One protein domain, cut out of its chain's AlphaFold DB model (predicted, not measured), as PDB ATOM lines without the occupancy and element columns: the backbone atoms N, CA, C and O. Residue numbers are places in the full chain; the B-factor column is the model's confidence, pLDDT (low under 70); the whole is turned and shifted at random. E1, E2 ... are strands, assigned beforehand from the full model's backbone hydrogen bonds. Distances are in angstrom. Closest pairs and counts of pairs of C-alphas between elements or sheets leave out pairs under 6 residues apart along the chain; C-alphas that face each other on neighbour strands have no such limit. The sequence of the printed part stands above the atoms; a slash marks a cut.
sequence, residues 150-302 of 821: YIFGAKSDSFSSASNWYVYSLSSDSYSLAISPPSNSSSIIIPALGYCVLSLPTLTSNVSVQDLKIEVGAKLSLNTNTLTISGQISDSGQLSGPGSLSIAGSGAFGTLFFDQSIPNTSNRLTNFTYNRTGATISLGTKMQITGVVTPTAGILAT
ATOM      1  N   TYR A 150     -16.922 -30.372 -21.600       78.75
ATOM      2  CA  TYR A 150     -17.343 -30.643 -22.982       78.75
ATOM      3  C   TYR A 150     -18.444 -31.708 -23.052       78.75
ATOM      4  O   TYR A 150     -18.613 -32.511 -22.130       78.75
ATOM      5  N   ILE A 151     -19.193 -31.707 -24.157       83.44
ATOM      6  CA  ILE A 151     -20.240 -32.690 -24.454       83.44
ATOM      7  C   ILE A 151     -19.685 -33.767 -25.398       83.44
ATOM      8  O   ILE A 151     -18.970 -33.455 -26.348       83.44
ATOM      9  N   PHE A 152     -20.010 -35.036 -25.146       79.31
ATOM     10  CA  PHE A 152     -19.446 -36.185 -25.852       79.31
ATOM     11  C   PHE A 152     -20.460 -37.301 -26.146       79.31
ATOM     12  O   PHE A 152     -21.325 -37.603 -25.322       79.31
ATOM     13  N   GLY A 153     -20.268 -37.985 -27.277       69.81
ATOM     14  CA  GLY A 153     -20.910 -39.264 -27.604       69.81
ATOM     15  C   GLY A 153     -22.196 -39.149 -28.429       69.81
ATOM     16  O   GLY A 153     -22.586 -38.068 -28.833       69.81
ATOM     17  N   ALA A 154     -22.829 -40.287 -28.714       65.88
ATOM     18  CA  ALA A 154     -24.172 -40.390 -29.288       65.88
ATOM     19  C   ALA A 154     -24.678 -41.835 -29.082       65.88
ATOM     20  O   ALA A 154     -24.211 -42.778 -29.727       65.88
ATOM     21  N   LYS A 155     -25.604 -42.036 -28.138       72.00
ATOM     22  CA  LYS A 155     -26.305 -43.322 -27.908       72.00
ATOM     23  C   LYS A 155     -27.291 -43.701 -29.025       72.00
ATOM     24  O   LYS A 155     -27.669 -44.862 -29.138       72.00
ATOM     25  N   SER A 156     -27.734 -42.709 -29.782       81.81
ATOM     26  CA  SER A 156     -28.723 -42.710 -30.856       81.81
ATOM     27  C   SER A 156     -28.338 -41.644 -31.886       81.81
ATOM     28  O   SER A 156     -27.429 -40.840 -31.664       81.81
ATOM     29  N   ASP A 157     -29.018 -41.617 -33.020       83.94
ATOM     30  CA  ASP A 157     -28.755 -40.656 -34.087       83.94
ATOM     31  C   ASP A 157     -29.295 -39.248 -33.781       83.94
ATOM     32  O   ASP A 157     -28.850 -38.288 -34.395       83.94
ATOM     33  N   SER A 158     -30.204 -39.065 -32.819       89.50
ATOM     34  CA  SER A 158     -30.831 -37.758 -32.572       89.50
ATOM     35  C   SER A 158     -29.914 -36.767 -31.845       89.50
ATOM     36  O   SER A 158     -29.695 -36.863 -30.634       89.50
ATOM     37  N   PHE A 159     -29.430 -35.744 -32.554       90.31
ATOM     38  CA  PHE A 159     -28.567 -34.708 -31.971       90.31
ATOM     39  C   PHE A 159     -29.258 -33.899 -30.856       90.31
ATOM     40  O   PHE A 159     -28.614 -33.500 -29.889       90.31
ATOM     41  N   SER A 160     -30.567 -33.662 -30.952       89.62
ATOM     42  CA  SER A 160     -31.313 -32.801 -30.017       89.62
ATOM     43  C   SER A 160     -31.822 -33.515 -28.760       89.62
ATOM     44  O   SER A 160     -32.443 -32.887 -27.903       89.62
ATOM     45  N   SER A 161     -31.566 -34.817 -28.609       89.75
ATOM     46  CA  SER A 161     -31.948 -35.548 -27.402       89.75
ATOM     47  C   SER A 161     -30.860 -35.425 -26.336       89.75
ATOM     48  O   SER A 161     -29.755 -35.923 -26.525       89.75
ATOM     49  N   ALA A 162     -31.154 -34.803 -25.190       86.50
ATOM     50  CA  ALA A 162     -30.191 -34.654 -24.091       86.50
ATOM     51  C   ALA A 162     -29.627 -36.005 -23.611       86.50
ATOM     52  O   ALA A 162     -28.420 -36.165 -23.463       86.50
ATOM     53  N   SER A 163     -30.489 -37.019 -23.478       84.00
ATOM     54  CA  SER A 163     -30.096 -38.374 -23.061       84.00
ATOM     55  C   SER A 163     -29.149 -39.077 -24.042       84.00
ATOM     56  O   SER A 163     -28.597 -40.129 -23.711       84.00
ATOM     57  N   ASN A 164     -28.955 -38.501 -25.234       83.56
ATOM     58  CA  ASN A 164     -28.024 -38.987 -26.237       83.56
ATOM     59  C   ASN A 164     -26.556 -38.697 -25.896       83.56
ATOM     60  O   ASN A 164     -25.670 -39.390 -26.395       83.56
ATOM     61  N   TRP A 165     -26.311 -37.692 -25.054       85.50
ATOM     62  CA  TRP A 165     -24.990 -37.128 -24.817       85.50
ATOM     63  C   TRP A 165     -24.518 -37.327 -23.380       85.50
ATOM     64  O   TRP A 165     -25.306 -37.443 -22.438       85.50
ATOM     65  N   TYR A 166     -23.202 -37.304 -23.214       82.75
ATOM     66  CA  TYR A 166     -22.525 -37.226 -21.929       82.75
ATOM     67  C   TYR A 166     -21.872 -35.857 -21.758       82.75
ATOM     68  O   TYR A 166     -21.442 -35.247 -22.732       82.75
ATOM     69  N   VAL A 167     -21.759 -35.390 -20.520       84.31
ATOM     70  CA  VAL A 167     -21.003 -34.190 -20.149       84.31
ATOM     71  C   VAL A 167     -19.798 -34.620 -19.334       84.31
ATOM     72  O   VAL A 167     -19.949 -35.352 -18.353       84.31
ATOM     73  N   TYR A 168     -18.619 -34.143 -19.726       79.69
ATOM     74  CA  TYR A 168     -17.407 -34.221 -18.922       79.69
ATOM     75  C   TYR A 168     -17.162 -32.909 -18.186       79.69
ATOM     76  O   TYR A 168     -17.342 -31.831 -18.753       79.69
ATOM     77  N   SER A 169     -16.700 -33.005 -16.943       77.69
ATOM     78  CA  SER A 169     -16.283 -31.872 -16.120       77.69
ATOM     79  C   SER A 169     -14.868 -32.118 -15.598       77.69
ATOM     80  O   SER A 169     -14.653 -33.073 -14.849       77.69
ATOM     81  N   LEU A 170     -13.918 -31.237 -15.944       70.69
ATOM     82  CA  LEU A 170     -12.540 -31.299 -15.439       70.69
ATOM     83  C   LEU A 170     -12.481 -31.109 -13.922       70.69
ATOM     84  O   LEU A 170     -11.723 -31.798 -13.247       70.69
ATOM     85  N   SER A 171     -13.305 -30.216 -13.366       75.50
ATOM     86  CA  SER A 171     -13.301 -29.913 -11.927       75.50
ATOM     87  C   SER A 171     -13.666 -31.110 -11.048       75.50
ATOM     88  O   SER A 171     -13.245 -31.179  -9.896       75.50
ATOM     89  N   SER A 172     -14.437 -32.054 -11.588       71.44
ATOM     90  CA  SER A 172     -14.842 -33.281 -10.896       71.44
ATOM     91  C   SER A 172     -14.178 -34.544 -11.452       71.44
ATOM     92  O   SER A 172     -14.407 -35.623 -10.908       71.44
ATOM     93  N   ASP A 173     -13.397 -34.412 -12.532       72.31
ATOM     94  CA  ASP A 173     -12.876 -35.506 -13.359       72.31
ATOM     95  C   ASP A 173     -13.914 -36.624 -13.566       72.31
ATOM     96  O   ASP A 173     -13.690 -37.806 -13.285       72.31
ATOM     97  N   SER A 174     -15.127 -36.228 -13.964       71.81
ATOM     98  CA  SER A 174     -16.274 -37.133 -14.000       71.81
ATOM     99  C   SER A 174     -17.172 -36.921 -15.212       71.81
ATOM    100  O   SER A 174     -17.217 -35.844 -15.811       71.81
ATOM    101  N   TYR A 175     -17.887 -37.991 -15.567       76.12
ATOM    102  CA  TYR A 175     -18.859 -38.029 -16.653       76.12
ATOM    103  C   TYR A 175     -20.265 -38.194 -16.100       76.12
ATOM    104  O   TYR A 175     -20.497 -38.985 -15.183       76.12
ATOM    105  N   SER A 176     -21.212 -37.492 -16.706       79.69
ATOM    106  CA  SER A 176     -22.639 -37.593 -16.399       79.69
ATOM    107  C   SER A 176     -23.468 -37.577 -17.681       79.69
ATOM    108  O   SER A 176     -22.970 -37.187 -18.736       79.69
ATOM    109  N   LEU A 177     -24.724 -38.023 -17.617       82.62
ATOM    110  CA  LEU A 177     -25.660 -37.837 -18.729       82.62
ATOM    111  C   LEU A 177     -25.981 -36.352 -18.882       82.62
ATOM    112  O   LEU A 177     -26.198 -35.663 -17.885       82.62
ATOM    113  N   ALA A 178     -26.045 -35.871 -20.123       84.25
ATOM    114  CA  ALA A 178     -26.441 -34.499 -20.369       84.25
ATOM    115  C   ALA A 178     -27.912 -34.289 -19.980       84.25
ATOM    116  O   ALA A 178     -28.794 -35.088 -20.301       84.25
ATOM    117  N   ILE A 179     -28.168 -33.186 -19.282       85.50
ATOM    118  CA  ILE A 179     -29.515 -32.760 -18.875       85.50
ATOM    119  C   ILE A 179     -30.191 -31.875 -19.929       85.50
ATOM    120  O   ILE A 179     -31.404 -31.681 -19.895       85.50
ATOM    121  N   SER A 180     -29.413 -31.361 -20.883       88.75
ATOM    122  CA  SER A 180     -29.866 -30.564 -22.020       88.75
ATOM    123  C   SER A 180     -29.107 -30.979 -23.285       88.75
ATOM    124  O   SER A 180     -27.962 -31.429 -23.182       88.75
ATOM    125  N   PRO A 181     -29.703 -30.826 -24.477       89.81
ATOM    126  CA  PRO A 181     -28.976 -31.044 -25.720       89.81
ATOM    127  C   PRO A 181     -27.871 -29.998 -25.925       89.81
ATOM    128  O   PRO A 181     -27.888 -28.948 -25.270       89.81
ATOM    129  N   PRO A 182     -26.919 -30.255 -26.841       91.31
ATOM    130  CA  PRO A 182     -25.883 -29.287 -27.152       91.31
ATOM    131  C   PRO A 182     -26.465 -27.981 -27.701       91.31
ATOM    132  O   PRO A 182     -27.440 -27.979 -28.454       91.31
ATOM    133  N   SER A 183     -25.847 -26.870 -27.312       91.88
ATOM    134  CA  SER A 183     -26.293 -25.510 -27.614       91.88
ATOM    135  C   SER A 183     -25.107 -24.606 -27.960       91.88
ATOM    136  O   SER A 183     -23.963 -25.060 -28.008       91.88
ATOM    137  N   ASN A 184     -25.364 -23.318 -28.195       91.50
ATOM    138  CA  ASN A 184     -24.358 -22.357 -28.654       91.50
ATOM    139  C   ASN A 184     -23.187 -22.145 -27.682       91.50
ATOM    140  O   ASN A 184     -22.163 -21.625 -28.105       91.50
ATOM    141  N   SER A 185     -23.311 -22.546 -26.416       91.19
ATOM    142  CA  SER A 185     -22.226 -22.510 -25.429       91.19
ATOM    143  C   SER A 185     -21.477 -23.841 -25.292       91.19
ATOM    144  O   SER A 185     -20.590 -23.964 -24.451       91.19
ATOM    145  N   SER A 186     -21.855 -24.869 -26.054       91.19
ATOM    146  CA  SER A 186     -21.314 -26.222 -25.923       91.19
ATOM    147  C   SER A 186     -20.115 -26.452 -26.841       91.19
ATOM    148  O   SER A 186     -20.222 -26.258 -28.052       91.19
ATOM    149  N   SER A 187     -19.010 -26.951 -26.282       90.94
ATOM    150  CA  SER A 187     -17.914 -27.576 -27.038       90.94
ATOM    151  C   SER A 187     -18.174 -29.082 -27.130       90.94
ATOM    152  O   SER A 187     -18.382 -29.741 -26.109       90.94
ATOM    153  N   ILE A 188     -18.219 -29.623 -28.347       89.88
ATOM    154  CA  ILE A 188     -18.717 -30.977 -28.627       89.88
ATOM    155  C   ILE A 188     -17.623 -31.834 -29.251       89.88
ATOM    156  O   ILE A 188     -16.928 -31.391 -30.164       89.88
ATOM    157  N   ILE A 189     -17.524 -33.085 -28.806       87.62
ATOM    158  CA  ILE A 189     -16.669 -34.113 -29.401       87.62
ATOM    159  C   ILE A 189     -17.545 -35.259 -29.920       87.62
ATOM    160  O   ILE A 189     -18.256 -35.914 -29.156       87.62
ATOM    161  N   ILE A 190     -17.466 -35.517 -31.226       87.94
ATOM    162  CA  ILE A 190     -18.115 -36.643 -31.903       87.94
ATOM    163  C   ILE A 190     -17.030 -37.675 -32.234       87.94
ATOM    164  O   ILE A 190     -16.258 -37.451 -33.170       87.94
ATOM    165  N   PRO A 191     -16.937 -38.784 -31.486       82.12
ATOM    166  CA  PRO A 191     -15.945 -39.818 -31.741       82.12
ATOM    167  C   PRO A 191     -16.378 -40.769 -32.856       82.12
ATOM    168  O   PRO A 191     -17.548 -40.812 -33.253       82.12
ATOM    169  N   ALA A 192     -15.432 -41.580 -33.326       80.38
ATOM    170  CA  ALA A 192     -15.728 -42.674 -34.244       80.38
ATOM    171  C   ALA A 192     -16.670 -43.709 -33.606       80.38
ATOM    172  O   ALA A 192     -16.778 -43.813 -32.379       80.38
ATOM    173  N   LEU A 193     -17.331 -44.510 -34.451       75.31
ATOM    174  CA  LEU A 193     -18.134 -45.638 -33.978       75.31
ATOM    175  C   LEU A 193     -17.286 -46.557 -33.093       75.31
ATOM    176  O   LEU A 193     -16.160 -46.925 -33.425       75.31
ATOM    177  N   GLY A 194     -17.858 -46.946 -31.962       70.38
ATOM    178  CA  GLY A 194     -17.188 -47.760 -30.961       70.38
ATOM    179  C   GLY A 194     -18.147 -48.113 -29.837       70.38
ATOM    180  O   GLY A 194     -19.339 -47.827 -29.911       70.38
ATOM    181  N   TYR A 195     -17.634 -48.695 -28.755       61.75
ATOM    182  CA  TYR A 195     -18.468 -49.148 -27.633       61.75
ATOM    183  C   TYR A 195     -19.364 -48.048 -27.027       61.75
ATOM    184  O   TYR A 195     -20.369 -48.375 -26.402       61.75
ATOM    185  N   CYS A 196     -19.030 -46.767 -27.233       63.19
ATOM    186  CA  CYS A 196     -19.744 -45.615 -26.669       63.19
ATOM    187  C   CYS A 196     -20.478 -44.725 -27.651       63.19
ATOM    188  O   CYS A 196     -21.163 -43.795 -27.224       63.19
ATOM    189  N   VAL A 197     -20.374 -45.039 -28.937       67.25
ATOM    190  CA  VAL A 197     -21.122 -44.375 -29.995       67.25
ATOM    191  C   VAL A 197     -21.667 -45.455 -30.902       67.25
ATOM    192  O   VAL A 197     -20.942 -46.058 -31.690       67.25
ATOM    193  N   LEU A 198     -22.958 -45.726 -30.711       66.25
ATOM    194  CA  LEU A 198     -23.691 -46.789 -31.402       66.25
ATOM    195  C   LEU A 198     -24.216 -46.323 -32.764       66.25
ATOM    196  O   LEU A 198     -24.569 -47.141 -33.609       66.25
ATOM    197  N   SER A 199     -24.249 -45.010 -32.977       75.88
ATOM    198  CA  SER A 199     -24.741 -44.370 -34.191       75.88
ATOM    199  C   SER A 199     -24.123 -42.987 -34.348       75.88
ATOM    200  O   SER A 199     -23.890 -42.290 -33.362       75.88
ATOM    201  N   LEU A 200     -23.903 -42.572 -35.591       83.25
ATOM    202  CA  LEU A 200     -23.392 -41.240 -35.899       83.25
ATOM    203  C   LEU A 200     -24.536 -40.212 -35.826       83.25
ATOM    204  O   LEU A 200     -25.619 -40.475 -36.358       83.25
ATOM    205  N   PRO A 201     -24.332 -39.063 -35.162       91.31
ATOM    206  CA  PRO A 201     -25.401 -38.109 -34.901       91.31
ATOM    207  C   PRO A 201     -25.904 -37.415 -36.174       91.31
ATOM    208  O   PRO A 201     -25.162 -37.143 -37.121       91.31
ATOM    209  N   THR A 202     -27.189 -37.082 -36.151       93.69
ATOM    210  CA  THR A 202     -27.956 -36.412 -37.196       93.69
ATOM    211  C   THR A 202     -28.769 -35.273 -36.585       93.69
ATOM    212  O   THR A 202     -29.453 -35.441 -35.571       93.69
ATOM    213  N   LEU A 203     -28.716 -34.093 -37.202       95.56
ATOM    214  CA  LEU A 203     -29.522 -32.952 -36.782       95.56
ATOM    215  C   LEU A 203     -31.006 -33.202 -37.061       95.56
ATOM    216  O   LEU A 203     -31.402 -33.516 -38.184       95.56
ATOM    217  N   THR A 204     -31.836 -32.984 -36.045       93.44
ATOM    218  CA  THR A 204     -33.307 -33.019 -36.138       93.44
ATOM    219  C   THR A 204     -33.939 -31.627 -36.049       93.44
ATOM    220  O   THR A 204     -35.128 -31.478 -36.310       93.44
ATOM    221  N   SER A 205     -33.140 -30.604 -35.738       94.81
ATOM    222  CA  SER A 205     -33.500 -29.184 -35.737       94.81
ATOM    223  C   SER A 205     -32.268 -28.339 -36.075       94.81
ATOM    224  O   SER A 205     -31.146 -28.851 -36.089       94.81
ATOM    225  N   ASN A 206     -32.452 -27.039 -36.309       96.19
ATOM    226  CA  ASN A 206     -31.329 -26.103 -36.365       96.19
ATOM    227  C   ASN A 206     -30.589 -26.089 -35.018       96.19
ATOM    228  O   ASN A 206     -31.224 -26.111 -33.961       96.19
ATOM    229  N   VAL A 207     -29.259 -26.057 -35.066       95.31
ATOM    230  CA  VAL A 207     -28.386 -26.121 -33.890       95.31
ATOM    231  C   VAL A 207     -27.245 -25.124 -34.045       95.31
ATOM    232  O   VAL A 207     -26.675 -24.964 -35.124       95.31
ATOM    233  N   SER A 208     -26.868 -24.494 -32.939       96.31
ATOM    234  CA  SER A 208     -25.638 -23.716 -32.819       96.31
ATOM    235  C   SER A 208     -24.745 -24.347 -31.760       96.31
ATOM    236  O   SER A 208     -25.267 -24.850 -30.771       96.31
ATOM    237  N   VAL A 209     -23.429 -24.321 -31.961       95.31
ATOM    238  CA  VAL A 209     -22.421 -24.878 -31.046       95.31
ATOM    239  C   VAL A 209     -21.243 -23.916 -30.918       95.31
ATOM    240  O   VAL A 209     -20.984 -23.129 -31.836       95.31
ATOM    241  N   GLN A 210     -20.526 -23.987 -29.796       93.50
ATOM    242  CA  GLN A 210     -19.286 -23.240 -29.617       93.50
ATOM    243  C   GLN A 210     -18.185 -23.928 -30.431       93.50
ATOM    244  O   GLN A 210     -17.931 -23.522 -31.558       93.50
ATOM    245  N   ASP A 211     -17.597 -25.015 -29.935       92.94
ATOM    246  CA  ASP A 211     -16.568 -25.772 -30.663       92.94
ATOM    247  C   ASP A 211     -17.091 -27.131 -31.123       92.94
ATOM    248  O   ASP A 211     -17.930 -27.749 -30.465       92.94
ATOM    249  N   LEU A 212     -16.555 -27.625 -32.236       94.00
ATOM    250  CA  LEU A 212     -16.882 -28.937 -32.775       94.00
ATOM    251  C   LEU A 212     -15.612 -29.718 -33.109       94.00
ATOM    252  O   LEU A 212     -14.823 -29.336 -33.964       94.00
ATOM    253  N   LYS A 213     -15.430 -30.872 -32.485       92.00
ATOM    254  CA  LYS A 213     -14.429 -31.852 -32.894       92.00
ATOM    255  C   LYS A 213     -15.133 -33.079 -33.435       92.00
ATOM    256  O   LYS A 213     -15.965 -33.665 -32.746       92.00
ATOM    257  N   ILE A 214     -14.789 -33.467 -34.655       92.44
ATOM    258  CA  ILE A 214     -15.283 -34.698 -35.270       92.44
ATOM    259  C   ILE A 214     -14.060 -35.576 -35.486       92.44
ATOM    260  O   ILE A 214     -13.217 -35.260 -36.319       92.44
ATOM    261  N   GLU A 215     -13.925 -36.636 -34.697       90.06
ATOM    262  CA  GLU A 215     -12.736 -37.487 -34.742       90.06
ATOM    263  C   GLU A 215     -12.626 -38.237 -36.072       90.06
ATOM    264  O   GLU A 215     -13.614 -38.449 -36.785       90.06
ATOM    265  N   VAL A 216     -11.410 -38.669 -36.406       88.19
ATOM    266  CA  VAL A 216     -11.149 -39.499 -37.588       88.19
ATOM    267  C   VAL A 216     -12.108 -40.696 -37.634       88.19
ATOM    268  O   VAL A 216     -12.183 -41.478 -36.691       88.19
ATOM    269  N   GLY A 217     -12.832 -40.862 -38.744       86.88
ATOM    270  CA  GLY A 217     -13.802 -41.953 -38.923       86.88
ATOM    271  C   GLY A 217     -15.199 -41.681 -38.347       86.88
ATOM    272  O   GLY A 217     -16.085 -42.522 -38.499       86.88
ATOM    273  N   ALA A 218     -15.420 -40.520 -37.727       90.56
ATOM    274  CA  ALA A 218     -16.732 -40.063 -37.288       90.56
ATOM    275  C   ALA A 218     -17.411 -39.149 -38.322       90.56
ATOM    276  O   ALA A 218     -16.772 -38.597 -39.224       90.56
ATOM    277  N   LYS A 219     -18.730 -38.978 -38.170       92.44
ATOM    278  CA  LYS A 219     -19.570 -38.170 -39.059       92.44
ATOM    279  C   LYS A 219     -20.656 -37.425 -38.281       92.44
ATOM    280  O   LYS A 219     -21.213 -37.980 -37.339       92.44
ATOM    281  N   LEU A 220     -21.013 -36.222 -38.730       94.94
ATOM    282  CA  LEU A 220     -22.224 -35.501 -38.326       94.94
ATOM    283  C   LEU A 220     -23.093 -35.208 -39.557       94.94
ATOM    284  O   LEU A 220     -22.662 -34.520 -40.485       94.94
ATOM    285  N   SER A 221     -24.324 -35.721 -39.562       95.69
ATOM    286  CA  SER A 221     -25.309 -35.437 -40.612       95.69
ATOM    287  C   SER A 221     -26.119 -34.185 -40.272       95.69
ATOM    288  O   SER A 221     -26.716 -34.092 -39.202       95.69
ATOM    289  N   LEU A 222     -26.177 -33.224 -41.188       97.12
ATOM    290  CA  LEU A 222     -26.979 -32.012 -41.051       97.12
ATOM    291  C   LEU A 222     -28.456 -32.243 -41.411       97.12
ATOM    292  O   LEU A 222     -29.293 -31.404 -41.082       97.12
ATOM    293  N   ASN A 223     -28.790 -33.362 -42.070       95.38
ATOM    294  CA  ASN A 223     -30.128 -33.624 -42.608       95.38
ATOM    295  C   ASN A 223     -30.638 -32.410 -43.410       95.38
ATOM    296  O   ASN A 223     -29.928 -31.957 -44.296       95.38
ATOM    297  N   THR A 224     -31.798 -31.833 -43.102       95.62
ATOM    298  CA  THR A 224     -32.317 -30.602 -43.729       95.62
ATOM    299  C   THR A 224     -32.103 -29.349 -42.871       95.62
ATOM    300  O   THR A 224     -32.694 -28.307 -43.141       95.62
ATOM    301  N   ASN A 225     -31.299 -29.443 -41.811       97.88
ATOM    302  CA  ASN A 225     -31.165 -28.415 -40.784       97.88
ATOM    303  C   ASN A 225     -29.894 -27.574 -40.954       97.88
ATOM    304  O   ASN A 225     -28.999 -27.893 -41.738       97.88
ATOM    305  N   THR A 226     -29.817 -26.484 -40.195       98.06
ATOM    306  CA  THR A 226     -28.656 -25.594 -40.146       98.06
ATOM    307  C   THR A 226     -27.785 -25.896 -38.932       98.06
ATOM    308  O   THR A 226     -28.277 -25.871 -37.804       98.06
ATOM    309  N   LEU A 227     -26.489 -26.116 -39.160       98.25
ATOM    310  CA  LEU A 227     -25.459 -26.132 -38.121       98.25
ATOM    311  C   LEU A 227     -24.748 -24.780 -38.087       98.25
ATOM    312  O   LEU A 227     -24.225 -24.345 -39.109       98.25
ATOM    313  N   THR A 228     -24.680 -24.138 -36.923       97.94
ATOM    314  CA  THR A 228     -23.857 -22.939 -36.708       97.94
ATOM    315  C   THR A 228     -22.692 -23.249 -35.776       97.94
ATOM    316  O   THR A 228     -22.921 -23.765 -34.688       97.94
ATOM    317  N   ILE A 229     -21.462 -22.914 -36.171       97.25
ATOM    318  CA  ILE A 229     -20.258 -23.085 -35.342       97.25
ATOM    319  C   ILE A 229     -19.647 -21.704 -35.082       97.25
ATOM    320  O   ILE A 229     -19.205 -21.029 -36.015       97.25
ATOM    321  N   SER A 230     -19.639 -21.272 -33.820       95.19
ATOM    322  CA  SER A 230     -19.132 -19.949 -33.408       95.19
ATOM    323  C   SER A 230     -17.656 -19.972 -32.984       95.19
ATOM    324  O   SER A 230     -16.921 -18.997 -33.151       95.19
ATOM    325  N   GLY A 231     -17.204 -21.100 -32.454       93.19
ATOM    326  CA  GLY A 231     -15.832 -21.402 -32.064       93.19
ATOM    327  C   GLY A 231     -15.074 -22.092 -33.189       93.19
ATOM    328  O   GLY A 231     -15.058 -21.585 -34.306       93.19
ATOM    329  N   GLN A 232     -14.409 -23.201 -32.901       92.75
ATOM    330  CA  GLN A 232     -13.476 -23.875 -33.812       92.75
ATOM    331  C   GLN A 232     -14.042 -25.203 -34.338       92.75
ATOM    332  O   GLN A 232     -14.881 -25.820 -33.681       92.75
ATOM    333  N   ILE A 233     -13.540 -25.677 -35.484       94.81
ATOM    334  CA  ILE A 233     -13.659 -27.081 -35.893       94.81
ATOM    335  C   ILE A 233     -12.287 -27.759 -35.879       94.81
ATOM    336  O   ILE A 233     -11.299 -27.189 -36.340       94.81
ATOM    337  N   SER A 234     -12.196 -28.984 -35.363       92.81
ATOM    338  CA  SER A 234     -10.920 -29.707 -35.291       92.81
ATOM    339  C   SER A 234     -11.036 -31.182 -35.663       92.81
ATOM    340  O   SER A 234     -12.126 -31.759 -35.632       92.81
ATOM    341  N   ASP A 235      -9.868 -31.763 -35.968       92.31
ATOM    342  CA  ASP A 235      -9.686 -33.131 -36.469       92.31
ATOM    343  C   ASP A 235     -10.242 -33.310 -37.906       92.31
ATOM    344  O   ASP A 235     -10.423 -32.323 -38.623       92.31
ATOM    345  N   SER A 236     -10.386 -34.545 -38.390       93.62
ATOM    346  CA  SER A 236     -10.656 -34.860 -39.807       93.62
ATOM    347  C   SER A 236     -11.913 -35.696 -40.059       93.62
ATOM    348  O   SER A 236     -12.124 -36.205 -41.163       93.62
ATOM    349  N   GLY A 237     -12.774 -35.824 -39.052       93.88
ATOM    350  CA  GLY A 237     -14.112 -36.375 -39.215       93.88
ATOM    351  C   GLY A 237     -15.020 -35.481 -40.066       93.88
ATOM    352  O   GLY A 237     -14.735 -34.310 -40.323       93.88
ATOM    353  N   GLN A 238     -16.114 -36.057 -40.558       97.00
ATOM    354  CA  GLN A 238     -16.825 -35.530 -41.723       97.00
ATOM    355  C   GLN A 238     -18.187 -34.911 -41.388       97.00
ATOM    356  O   GLN A 238     -18.970 -35.442 -40.605       97.00
ATOM    357  N   LEU A 239     -18.522 -33.820 -42.066       97.94
ATOM    358  CA  LEU A 239     -19.883 -33.294 -42.164       97.94
ATOM    359  C   LEU A 239     -20.609 -33.908 -43.367       97.94
ATOM    360  O   LEU A 239     -19.986 -34.314 -44.349       97.94
ATOM    361  N   SER A 240     -21.939 -33.950 -43.334       96.88
ATOM    362  CA  SER A 240     -22.736 -34.404 -44.478       96.88
ATOM    363  C   SER A 240     -24.090 -33.732 -44.533       96.88
ATOM    364  O   SER A 240     -24.742 -33.603 -43.505       96.88
ATOM    365  N   GLY A 241     -24.505 -33.273 -45.712       92.88
ATOM    366  CA  GLY A 241     -25.770 -32.553 -45.858       92.88
ATOM    367  C   GLY A 241     -26.993 -33.455 -46.067       92.88
ATOM    368  O   GLY A 241     -26.977 -34.607 -45.629       92.88
ATOM    369  N   PRO A 242     -28.073 -32.942 -46.693       93.44
ATOM    370  CA  PRO A 242     -28.149 -31.730 -47.526       93.44
ATOM    371  C   PRO A 242     -28.271 -30.377 -46.799       93.44
ATOM    372  O   PRO A 242     -28.478 -29.371 -47.465       93.44
ATOM    373  N   GLY A 243     -28.171 -30.312 -45.470       96.75
ATOM    374  CA  GLY A 243     -28.451 -29.114 -44.668       96.75
ATOM    375  C   GLY A 243     -27.553 -27.899 -44.941       96.75
ATOM    376  O   GLY A 243     -26.770 -27.871 -45.890       96.75
ATOM    377  N   SER A 244     -27.671 -26.866 -44.108       98.44
ATOM    378  CA  SER A 244     -26.877 -25.633 -44.239       98.44
ATOM    379  C   SER A 244     -25.800 -25.531 -43.162       98.44
ATOM    380  O   SER A 244     -26.019 -25.917 -42.016       98.44
ATOM    381  N   LEU A 245     -24.644 -24.973 -43.509       98.56
ATOM    382  CA  LEU A 245     -23.557 -24.719 -42.562       98.56
ATOM    383  C   LEU A 245     -23.331 -23.213 -42.425       98.56
ATOM    384  O   LEU A 245     -23.172 -22.513 -43.421       98.56
ATOM    385  N   SER A 246     -23.286 -22.725 -41.189       98.06
ATOM    386  CA  SER A 246     -22.973 -21.341 -40.852       98.06
ATOM    387  C   SER A 246     -21.758 -21.291 -39.930       98.06
ATOM    388  O   SER A 246     -21.704 -21.967 -38.903       98.06
ATOM    389  N   ILE A 247     -20.762 -20.494 -40.293       97.44
ATOM    390  CA  ILE A 247     -19.579 -20.243 -39.477       97.44
ATOM    391  C   ILE A 247     -19.637 -18.795 -39.004       97.44
ATOM    392  O   ILE A 247     -19.690 -17.878 -39.820       97.44
ATOM    393  N   ALA A 248     -19.592 -18.592 -37.691       93.19
ATOM    394  CA  ALA A 248     -19.637 -17.277 -37.056       93.19
ATOM    395  C   ALA A 248     -18.447 -17.091 -36.104       93.19
ATOM    396  O   ALA A 248     -17.694 -18.032 -35.885       93.19
ATOM    397  N   GLY A 249     -18.288 -15.908 -35.509       89.94
ATOM    398  CA  GLY A 249     -17.288 -15.649 -34.463       89.94
ATOM    399  C   GLY A 249     -15.922 -15.181 -34.982       89.94
ATOM    400  O   GLY A 249     -15.789 -14.706 -36.106       89.94
ATOM    401  N   SER A 250     -14.890 -15.275 -34.138       85.81
ATOM    402  CA  SER A 250     -13.544 -14.729 -34.392       85.81
ATOM    403  C   SER A 250     -12.433 -15.751 -34.130       85.81
ATOM    404  O   SER A 250     -12.634 -16.734 -33.422       85.81
ATOM    405  N   GLY A 251     -11.241 -15.544 -34.690       86.38
ATOM    406  CA  GLY A 251     -10.106 -16.465 -34.524       86.38
ATOM    407  C   GLY A 251     -10.120 -17.664 -35.486       86.38
ATOM    408  O   GLY A 251     -10.940 -17.741 -36.403       86.38
ATOM    409  N   ALA A 252      -9.177 -18.586 -35.287       86.88
ATOM    410  CA  ALA A 252      -8.633 -19.474 -36.322       86.88
ATOM    411  C   ALA A 252      -9.406 -20.786 -36.595       86.88
ATOM    412  O   ALA A 252      -8.882 -21.842 -36.304       86.88
ATOM    413  N   PHE A 253     -10.585 -20.745 -37.217       91.56
ATOM    414  CA  PHE A 253     -11.555 -21.859 -37.336       91.56
ATOM    415  C   PHE A 253     -11.074 -23.332 -37.443       91.56
ATOM    416  O   PHE A 253     -11.453 -24.140 -36.603       91.56
ATOM    417  N   GLY A 254     -10.380 -23.729 -38.520       93.00
ATOM    418  CA  GLY A 254     -10.074 -25.141 -38.819       93.00
ATOM    419  C   GLY A 254     -10.334 -25.565 -40.272       93.00
ATOM    420  O   GLY A 254     -10.688 -24.747 -41.126       93.00
ATOM    421  N   THR A 255     -10.122 -26.857 -40.566       97.38
ATOM    422  CA  THR A 255     -10.369 -27.457 -41.893       97.38
ATOM    423  C   THR A 255     -11.667 -28.261 -41.879       97.38
ATOM    424  O   THR A 255     -11.877 -29.086 -40.999       97.38
ATOM    425  N   LEU A 256     -12.524 -28.038 -42.874       98.38
ATOM    426  CA  LEU A 256     -13.771 -28.769 -43.070       98.38
ATOM    427  C   LEU A 256     -13.544 -30.020 -43.918       98.38
ATOM    428  O   LEU A 256     -12.968 -29.945 -45.008       98.38
ATOM    429  N   PHE A 257     -14.081 -31.146 -43.462       98.31
ATOM    430  CA  PHE A 257     -14.139 -32.396 -44.213       98.31
ATOM    431  C   PHE A 257     -15.599 -32.792 -44.416       98.31
ATOM    432  O   PHE A 257     -16.444 -32.590 -43.547       98.31
ATOM    433  N   PHE A 258     -15.893 -33.353 -45.580       97.88
ATOM    434  CA  PHE A 258     -17.229 -33.733 -46.016       97.88
ATOM    435  C   PHE A 258     -17.244 -35.200 -46.416       97.88
ATOM    436  O   PHE A 258     -16.281 -35.691 -47.009       97.88
ATOM    437  N   ASP A 259     -18.343 -35.883 -46.121       97.06
ATOM    438  CA  ASP A 259     -18.525 -37.294 -46.444       97.06
ATOM    439  C   ASP A 259     -18.495 -37.533 -47.957       97.06
ATOM    440  O   ASP A 259     -19.265 -36.935 -48.701       97.06
ATOM    441  N   GLN A 260     -17.595 -38.406 -48.408       95.19
ATOM    442  CA  GLN A 260     -17.428 -38.766 -49.819       95.19
ATOM    443  C   GLN A 260     -17.992 -40.160 -50.153       95.19
ATOM    444  O   GLN A 260     -17.766 -40.642 -51.260       95.19
ATOM    445  N   SER A 261     -18.688 -40.824 -49.223       93.19
ATOM    446  CA  SER A 261     -19.207 -42.193 -49.385       93.19
ATOM    447  C   SER A 261     -20.216 -42.317 -50.527       93.19
ATOM    448  O   SER A 261     -20.174 -43.278 -51.293       93.19
ATOM    449  N   ILE A 262     -21.077 -41.309 -50.686       91.44
ATOM    450  CA  ILE A 262     -21.974 -41.150 -51.831       91.44
ATOM    451  C   ILE A 262     -21.662 -39.786 -52.454       91.44
ATOM    452  O   ILE A 262     -22.278 -38.779 -52.066       91.44
ATOM    453  N   PRO A 263     -20.674 -39.712 -53.366       79.44
ATOM    454  CA  PRO A 263     -20.328 -38.471 -54.040       79.44
ATOM    455  C   PRO A 263     -21.564 -37.856 -54.699       79.44
ATOM    456  O   PRO A 263     -22.408 -38.558 -55.250       79.44
ATOM    457  N   ASN A 264     -21.667 -36.533 -54.643       81.69
ATOM    458  CA  ASN A 264     -22.791 -35.734 -55.129       81.69
ATOM    459  C   ASN A 264     -24.058 -35.728 -54.264       81.69
ATOM    460  O   ASN A 264     -24.992 -34.994 -54.569       81.69
ATOM    461  N   THR A 265     -24.097 -36.515 -53.187       88.88
ATOM    462  CA  THR A 265     -25.236 -36.543 -52.253       88.88
ATOM    463  C   THR A 265     -24.772 -36.241 -50.835       88.88
ATOM    464  O   THR A 265     -25.221 -35.286 -50.215       88.88
ATOM    465  N   SER A 266     -23.821 -37.026 -50.329       93.06
ATOM    466  CA  SER A 266     -23.365 -36.933 -48.938       93.06
ATOM    467  C   SER A 266     -22.479 -35.709 -48.656       93.06
ATOM    468  O   SER A 266     -22.565 -35.150 -47.564       93.06
ATOM    469  N   ASN A 267     -21.715 -35.230 -49.643       96.06
ATOM    470  CA  ASN A 267     -20.875 -34.023 -49.573       96.06
ATOM    471  C   ASN A 267     -21.579 -32.737 -50.037       96.06
ATOM    472  O   ASN A 267     -20.918 -31.738 -50.335       96.06
ATOM    473  N   ARG A 268     -22.906 -32.761 -50.162       95.50
ATOM    474  CA  ARG A 268     -23.697 -31.658 -50.705       95.50
ATOM    475  C   ARG A 268     -24.388 -30.898 -49.585       95.50
ATOM    476  O   ARG A 268     -25.067 -31.522 -48.789       95.50
ATOM    477  N   LEU A 269     -24.239 -29.580 -49.541       97.44
ATOM    478  CA  LEU A 269     -24.989 -28.676 -48.669       97.44
ATOM    479  C   LEU A 269     -25.993 -27.848 -49.480       97.44
ATOM    480  O   LEU A 269     -25.821 -27.622 -50.685       97.44
ATOM    481  N   THR A 270     -27.021 -27.352 -48.793       95.75
ATOM    482  CA  THR A 270     -27.946 -26.361 -49.347       95.75
ATOM    483  C   THR A 270     -27.250 -25.007 -49.380       95.75
ATOM    484  O   THR A 270     -26.948 -24.509 -50.457       95.75
ATOM    485  N   ASN A 271     -26.909 -24.441 -48.219       97.31
ATOM    486  CA  ASN A 271     -26.221 -23.154 -48.124       97.31
ATOM    487  C   ASN A 271     -24.958 -23.251 -47.269       97.31
ATOM    488  O   ASN A 271     -24.871 -24.068 -46.347       97.31
ATOM    489  N   PHE A 272     -24.003 -22.369 -47.549       98.19
ATOM    490  CA  PHE A 272     -22.804 -22.208 -46.738       98.19
ATOM    491  C   PHE A 272     -22.535 -20.731 -46.459       98.19
ATOM    492  O   PHE A 272     -22.244 -19.965 -47.371       98.19
ATOM    493  N   THR A 273     -22.596 -20.324 -45.196       98.00
ATOM    494  CA  THR A 273     -22.321 -18.948 -44.766       98.00
ATOM    495  C   THR A 273     -21.071 -18.927 -43.906       98.00
ATOM    496  O   THR A 273     -20.917 -19.766 -43.019       98.00
ATOM    497  N   TYR A 274     -20.186 -17.957 -44.127       96.62
ATOM    498  CA  TYR A 274     -19.036 -17.757 -43.253       96.62
ATOM    499  C   TYR A 274     -18.797 -16.287 -42.928       96.62
ATOM    500  O   TYR A 274     -18.764 -15.417 -43.799       96.62
ATOM    501  N   ASN A 275     -18.623 -16.032 -41.637       95.00
ATOM    502  CA  ASN A 275     -18.404 -14.726 -41.050       95.00
ATOM    503  C   ASN A 275     -17.303 -14.825 -39.987       95.00
ATOM    504  O   ASN A 275     -17.591 -15.002 -38.802       95.00
ATOM    505  N   ARG A 276     -16.040 -14.762 -40.425       90.88
ATOM    506  CA  ARG A 276     -14.860 -14.738 -39.549       90.88
ATOM    507  C   ARG A 276     -13.779 -13.800 -40.067       90.88
ATOM    508  O   ARG A 276     -12.892 -14.192 -40.825       90.88
ATOM    509  N   THR A 277     -13.817 -12.554 -39.622       87.50
ATOM    510  CA  THR A 277     -12.830 -11.536 -40.001       87.50
ATOM    511  C   THR A 277     -11.395 -11.996 -39.728       87.50
ATOM    512  O   THR A 277     -11.073 -12.435 -38.626       87.50
ATOM    513  N   GLY A 278     -10.529 -11.891 -40.742       84.06
ATOM    514  CA  GLY A 278      -9.097 -12.200 -40.637       84.06
ATOM    515  C   GLY A 278      -8.739 -13.688 -40.547       84.06
ATOM    516  O   GLY A 278      -7.564 -14.002 -40.384       84.06
ATOM    517  N   ALA A 279      -9.710 -14.601 -40.654       91.31
ATOM    518  CA  ALA A 279      -9.466 -16.040 -40.612       91.31
ATOM    519  C   ALA A 279      -9.585 -16.690 -41.998       91.31
ATOM    520  O   ALA A 279     -10.382 -16.263 -42.837       91.31
ATOM    521  N   THR A 280      -8.836 -17.777 -42.193       93.69
ATOM    522  CA  THR A 280      -8.956 -18.657 -43.360       93.69
ATOM    523  C   THR A 280      -9.664 -19.947 -42.962       93.69
ATOM    524  O   THR A 280      -9.196 -20.678 -42.089       93.69
ATOM    525  N   ILE A 281     -10.772 -20.252 -43.630       96.19
ATOM    526  CA  ILE A 281     -11.513 -21.509 -43.504       96.19
ATOM    527  C   ILE A 281     -11.075 -22.401 -44.657       96.19
ATOM    528  O   ILE A 281     -11.165 -21.997 -45.812       96.19
ATOM    529  N   SER A 282     -10.578 -23.598 -44.366       97.19
ATOM    530  CA  SER A 282     -10.037 -24.481 -45.406       97.19
ATOM    531  C   SER A 282     -10.962 -25.652 -45.706       97.19
ATOM    532  O   SER A 282     -11.508 -26.251 -44.784       97.19
ATOM    533  N   LEU A 283     -11.076 -26.043 -46.974       98.50
ATOM    534  CA  LEU A 283     -11.713 -27.306 -47.360       98.50
ATOM    535  C   LEU A 283     -10.663 -28.414 -47.502       98.50
ATOM    536  O   LEU A 283      -9.718 -28.290 -48.283       98.50
ATOM    537  N   GLY A 284     -10.828 -29.506 -46.759       97.94
ATOM    538  CA  GLY A 284      -9.982 -30.701 -46.845       97.94
ATOM    539  C   GLY A 284     -10.437 -31.695 -47.915       97.94
ATOM    540  O   GLY A 284      -9.617 -32.389 -48.508       97.94
ATOM    541  N   THR A 285     -11.738 -31.737 -48.203       97.69
ATOM    542  CA  THR A 285     -12.359 -32.617 -49.209       97.69
ATOM    543  C   THR A 285     -13.440 -31.870 -49.980       97.69
ATOM    544  O   THR A 285     -13.903 -30.822 -49.531       97.69
ATOM    545  N   LYS A 286     -13.889 -32.434 -51.110       97.81
ATOM    546  CA  LYS A 286     -14.930 -31.837 -51.958       97.81
ATOM    547  C   LYS A 286     -16.193 -31.485 -51.170       97.81
ATOM    548  O   LYS A 286     -16.752 -32.355 -50.507       97.81
ATOM    549  N   MET A 287     -16.640 -30.241 -51.312       97.44
ATOM    550  CA  MET A 287     -17.907 -29.706 -50.820       97.44
ATOM    551  C   MET A 287     -18.720 -29.230 -52.020       97.44
ATOM    552  O   MET A 287     -18.243 -28.420 -52.815       97.44
ATOM    553  N   GLN A 288     -19.949 -29.719 -52.143       97.25
ATOM    554  CA  GLN A 288     -20.882 -29.271 -53.169       97.25
ATOM    555  C   GLN A 288     -21.951 -28.371 -52.572       97.25
ATOM    556  O   GLN A 288     -22.445 -28.647 -51.483       97.25
ATOM    557  N   ILE A 289     -22.343 -27.338 -53.305       97.00
ATOM    558  CA  ILE A 289     -23.381 -26.393 -52.898       97.00
ATOM    559  C   ILE A 289     -24.485 -26.395 -53.947       97.00
ATOM    560  O   ILE A 289     -24.185 -26.370 -55.137       97.00
ATOM    561  N   THR A 290     -25.740 -26.428 -53.499       92.81
ATOM    562  CA  THR A 290     -26.934 -26.319 -54.366       92.81
ATOM    563  C   THR A 290     -27.626 -24.962 -54.281       92.81
ATOM    564  O   THR A 290     -28.252 -24.543 -55.245       92.81
ATOM    565  N   GLY A 291     -27.502 -24.269 -53.149       91.94
ATOM    566  CA  GLY A 291     -27.972 -22.905 -52.940       91.94
ATOM    567  C   GLY A 291     -26.815 -21.911 -52.983       91.94
ATOM    568  O   GLY A 291     -26.108 -21.805 -53.985       91.94
ATOM    569  N   VAL A 292     -26.618 -21.166 -51.896       95.12
ATOM    570  CA  VAL A 292     -25.740 -19.989 -51.884       95.12
ATOM    571  C   VAL A 292     -24.553 -20.166 -50.938       95.12
ATOM    572  O   VAL A 292     -24.708 -20.530 -49.768       95.12
ATOM    573  N   VAL A 293     -23.358 -19.831 -51.427       97.81
ATOM    574  CA  VAL A 293     -22.188 -19.519 -50.601       97.81
ATOM    575  C   VAL A 293     -22.217 -18.033 -50.250       97.81
ATOM    576  O   VAL A 293     -22.175 -17.186 -51.141       97.81
ATOM    577  N   THR A 294     -22.283 -17.705 -48.961       97.19
ATOM    578  CA  THR A 294     -22.401 -16.329 -48.456       97.19
ATOM    579  C   THR A 294     -21.130 -15.904 -47.709       97.19
ATOM    580  O   THR A 294     -21.007 -16.175 -46.507       97.19
ATOM    581  N   PRO A 295     -20.179 -15.244 -48.398       95.62
ATOM    582  CA  PRO A 295     -18.990 -14.661 -47.783       95.62
ATOM    583  C   PRO A 295     -19.329 -13.373 -47.022       95.62
ATOM    584  O   PRO A 295     -19.466 -12.312 -47.619       95.62
ATOM    585  N   THR A 296     -19.440 -13.437 -45.697       94.06
ATOM    586  CA  THR A 296     -19.640 -12.229 -44.869       94.06
ATOM    587  C   THR A 296     -18.309 -11.640 -44.407       94.06
ATOM    588  O   THR A 296     -18.115 -10.431 -44.477       94.06
ATOM    589  N   ALA A 297     -17.378 -12.484 -43.950       92.75
ATOM    590  CA  ALA A 297     -16.024 -12.079 -43.573       92.75
ATOM    591  C   ALA A 297     -15.072 -13.285 -43.546       92.75
ATOM    592  O   ALA A 297     -15.488 -14.391 -43.197       92.75
ATOM    593  N   GLY A 298     -13.789 -13.050 -43.836       93.00
ATOM    594  CA  GLY A 298     -12.753 -14.090 -43.890       93.00
ATOM    595  C   GLY A 298     -12.524 -14.643 -45.295       93.00
ATOM    596  O   GLY A 298     -13.180 -14.230 -46.248       93.00
ATOM    597  N   ILE A 299     -11.582 -15.579 -45.416       95.69
ATOM    598  CA  ILE A 299     -11.220 -16.227 -46.684       95.69
ATOM    599  C   ILE A 299     -11.640 -17.693 -46.630       95.69
ATOM    600  O   ILE A 299     -11.237 -18.425 -45.728       95.69
ATOM    601  N   LEU A 300     -12.396 -18.154 -47.621       97.69
ATOM    602  CA  LEU A 300     -12.578 -19.580 -47.865       97.69
ATOM    603  C   LEU A 300     -11.472 -20.071 -48.807       97.69
ATOM    604  O   LEU A 300     -11.485 -19.770 -50.000       97.69
ATOM    605  N   ALA A 301     -10.535 -20.849 -48.268       97.69
ATOM    606  CA  ALA A 301      -9.538 -21.567 -49.047       97.69
ATOM    607  C   ALA A 301     -10.139 -22.859 -49.586       97.69
ATOM    608  O   ALA A 301     -10.239 -23.872 -48.879       97.69
ATOM    609  N   THR A 302     -10.581 -22.816 -50.844       98.00
ATOM    610  CA  THR A 302     -11.319 -23.933 -51.427       98.00
ATOM    611  C   THR A 302     -10.411 -25.121 -51.689       98.00
ATOM    612  O   THR A 302     -10.918 -26.236 -51.733       98.00
TER     613      THR A 302
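What this domain is: This is residues 150 to 302 of the 821 residues of the protein "Por_Secre_tail domain-containing protein" of Bacteroidetes bacterium B1(2017) (UniProt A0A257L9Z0). The chain is wound in stacked turns, a solenoid with a roughly three-sided outline whose strands mostly lie parallel to those of the next turn; at one end the antiparallel strands E2 and E3 extend the stack, and E12 lies in the last turn at the other end. One wall is the sheet E3 E2 E1 E4 E6, in that order and mixed, while the long strands E7, E8, E10 and E12 fold round corners in a branched, strongly twisted sheet with E5 and E9, its neighbours parallel. The printed part has 153 residues with twelve named strands, E1 to E12 in order along the chain, and no named helix; the class is all strand, though named strands hold 69 of the 153 residues. The whole is compact, with a radius of gyration of the C-alphas of 14.8 A and spans of 40 by 33 by 25 A.

How they stand to each other: Begin at E1, residues 150 to 152, E2, residues 166 to 169, and E3, residues 174 to 177: they form a meander, each strand the antiparallel neighbour of the one before, with hairpins E1 and E2, and E2 and E3. Look for N 152 and O 166 at 2.8 A, and N 167 and O 176 at 2.8 A. E4, residues 188 to 190, is parallel to E1, with N 189 and O 151 at 2.9 A, and to E6, residues 212 to 214, with N 213 and O 188 at 2.8 A. E5, residues 207 to 209, lies on one side of E7, residues 219 to 229, with N 209 and O 228 at 2.8 A. E8, residues 238 to 247, lies on the other side, with N 243 and O 223 at 2.7 A. Beside E10, residues 272 to 283, E8 and E9, residues 254 to 256, lie on one side, with N 273 and O 245 at 2.9 A and N 256 and O 282 at 2.8 A. E12, residues 292 to 301, lies on the other side, with N 301 and O 281 at 2.8 A. E11, residues 287 to 289, pairs with no named strand.

Where its parts are: Find C-alpha 150, where E1 begins, at (-17.343, -30.643, -22.982). E7 spans 15.6 A and bends by 125 degrees at residue 224; E8 spans 15.7 A and bends by 120 degrees at residue 242. E10 spans 12.2 A and bends by 140 degrees at residue 278. E12 spans 16.5 A, bends by 120 degrees at residue 298 and ends at C-alpha 301, (-9.538, -21.567, -49.047).

The domain as a whole: The two C-alphas farthest apart, of Ser 172 and Thr 290, are 45.7 A apart. The printed part has no cut; the links E1 to E2, E4 to E5 and E9 to E10 are long. The model's pLDDT is under 70 at residues 153 to 154 and 195 to 198.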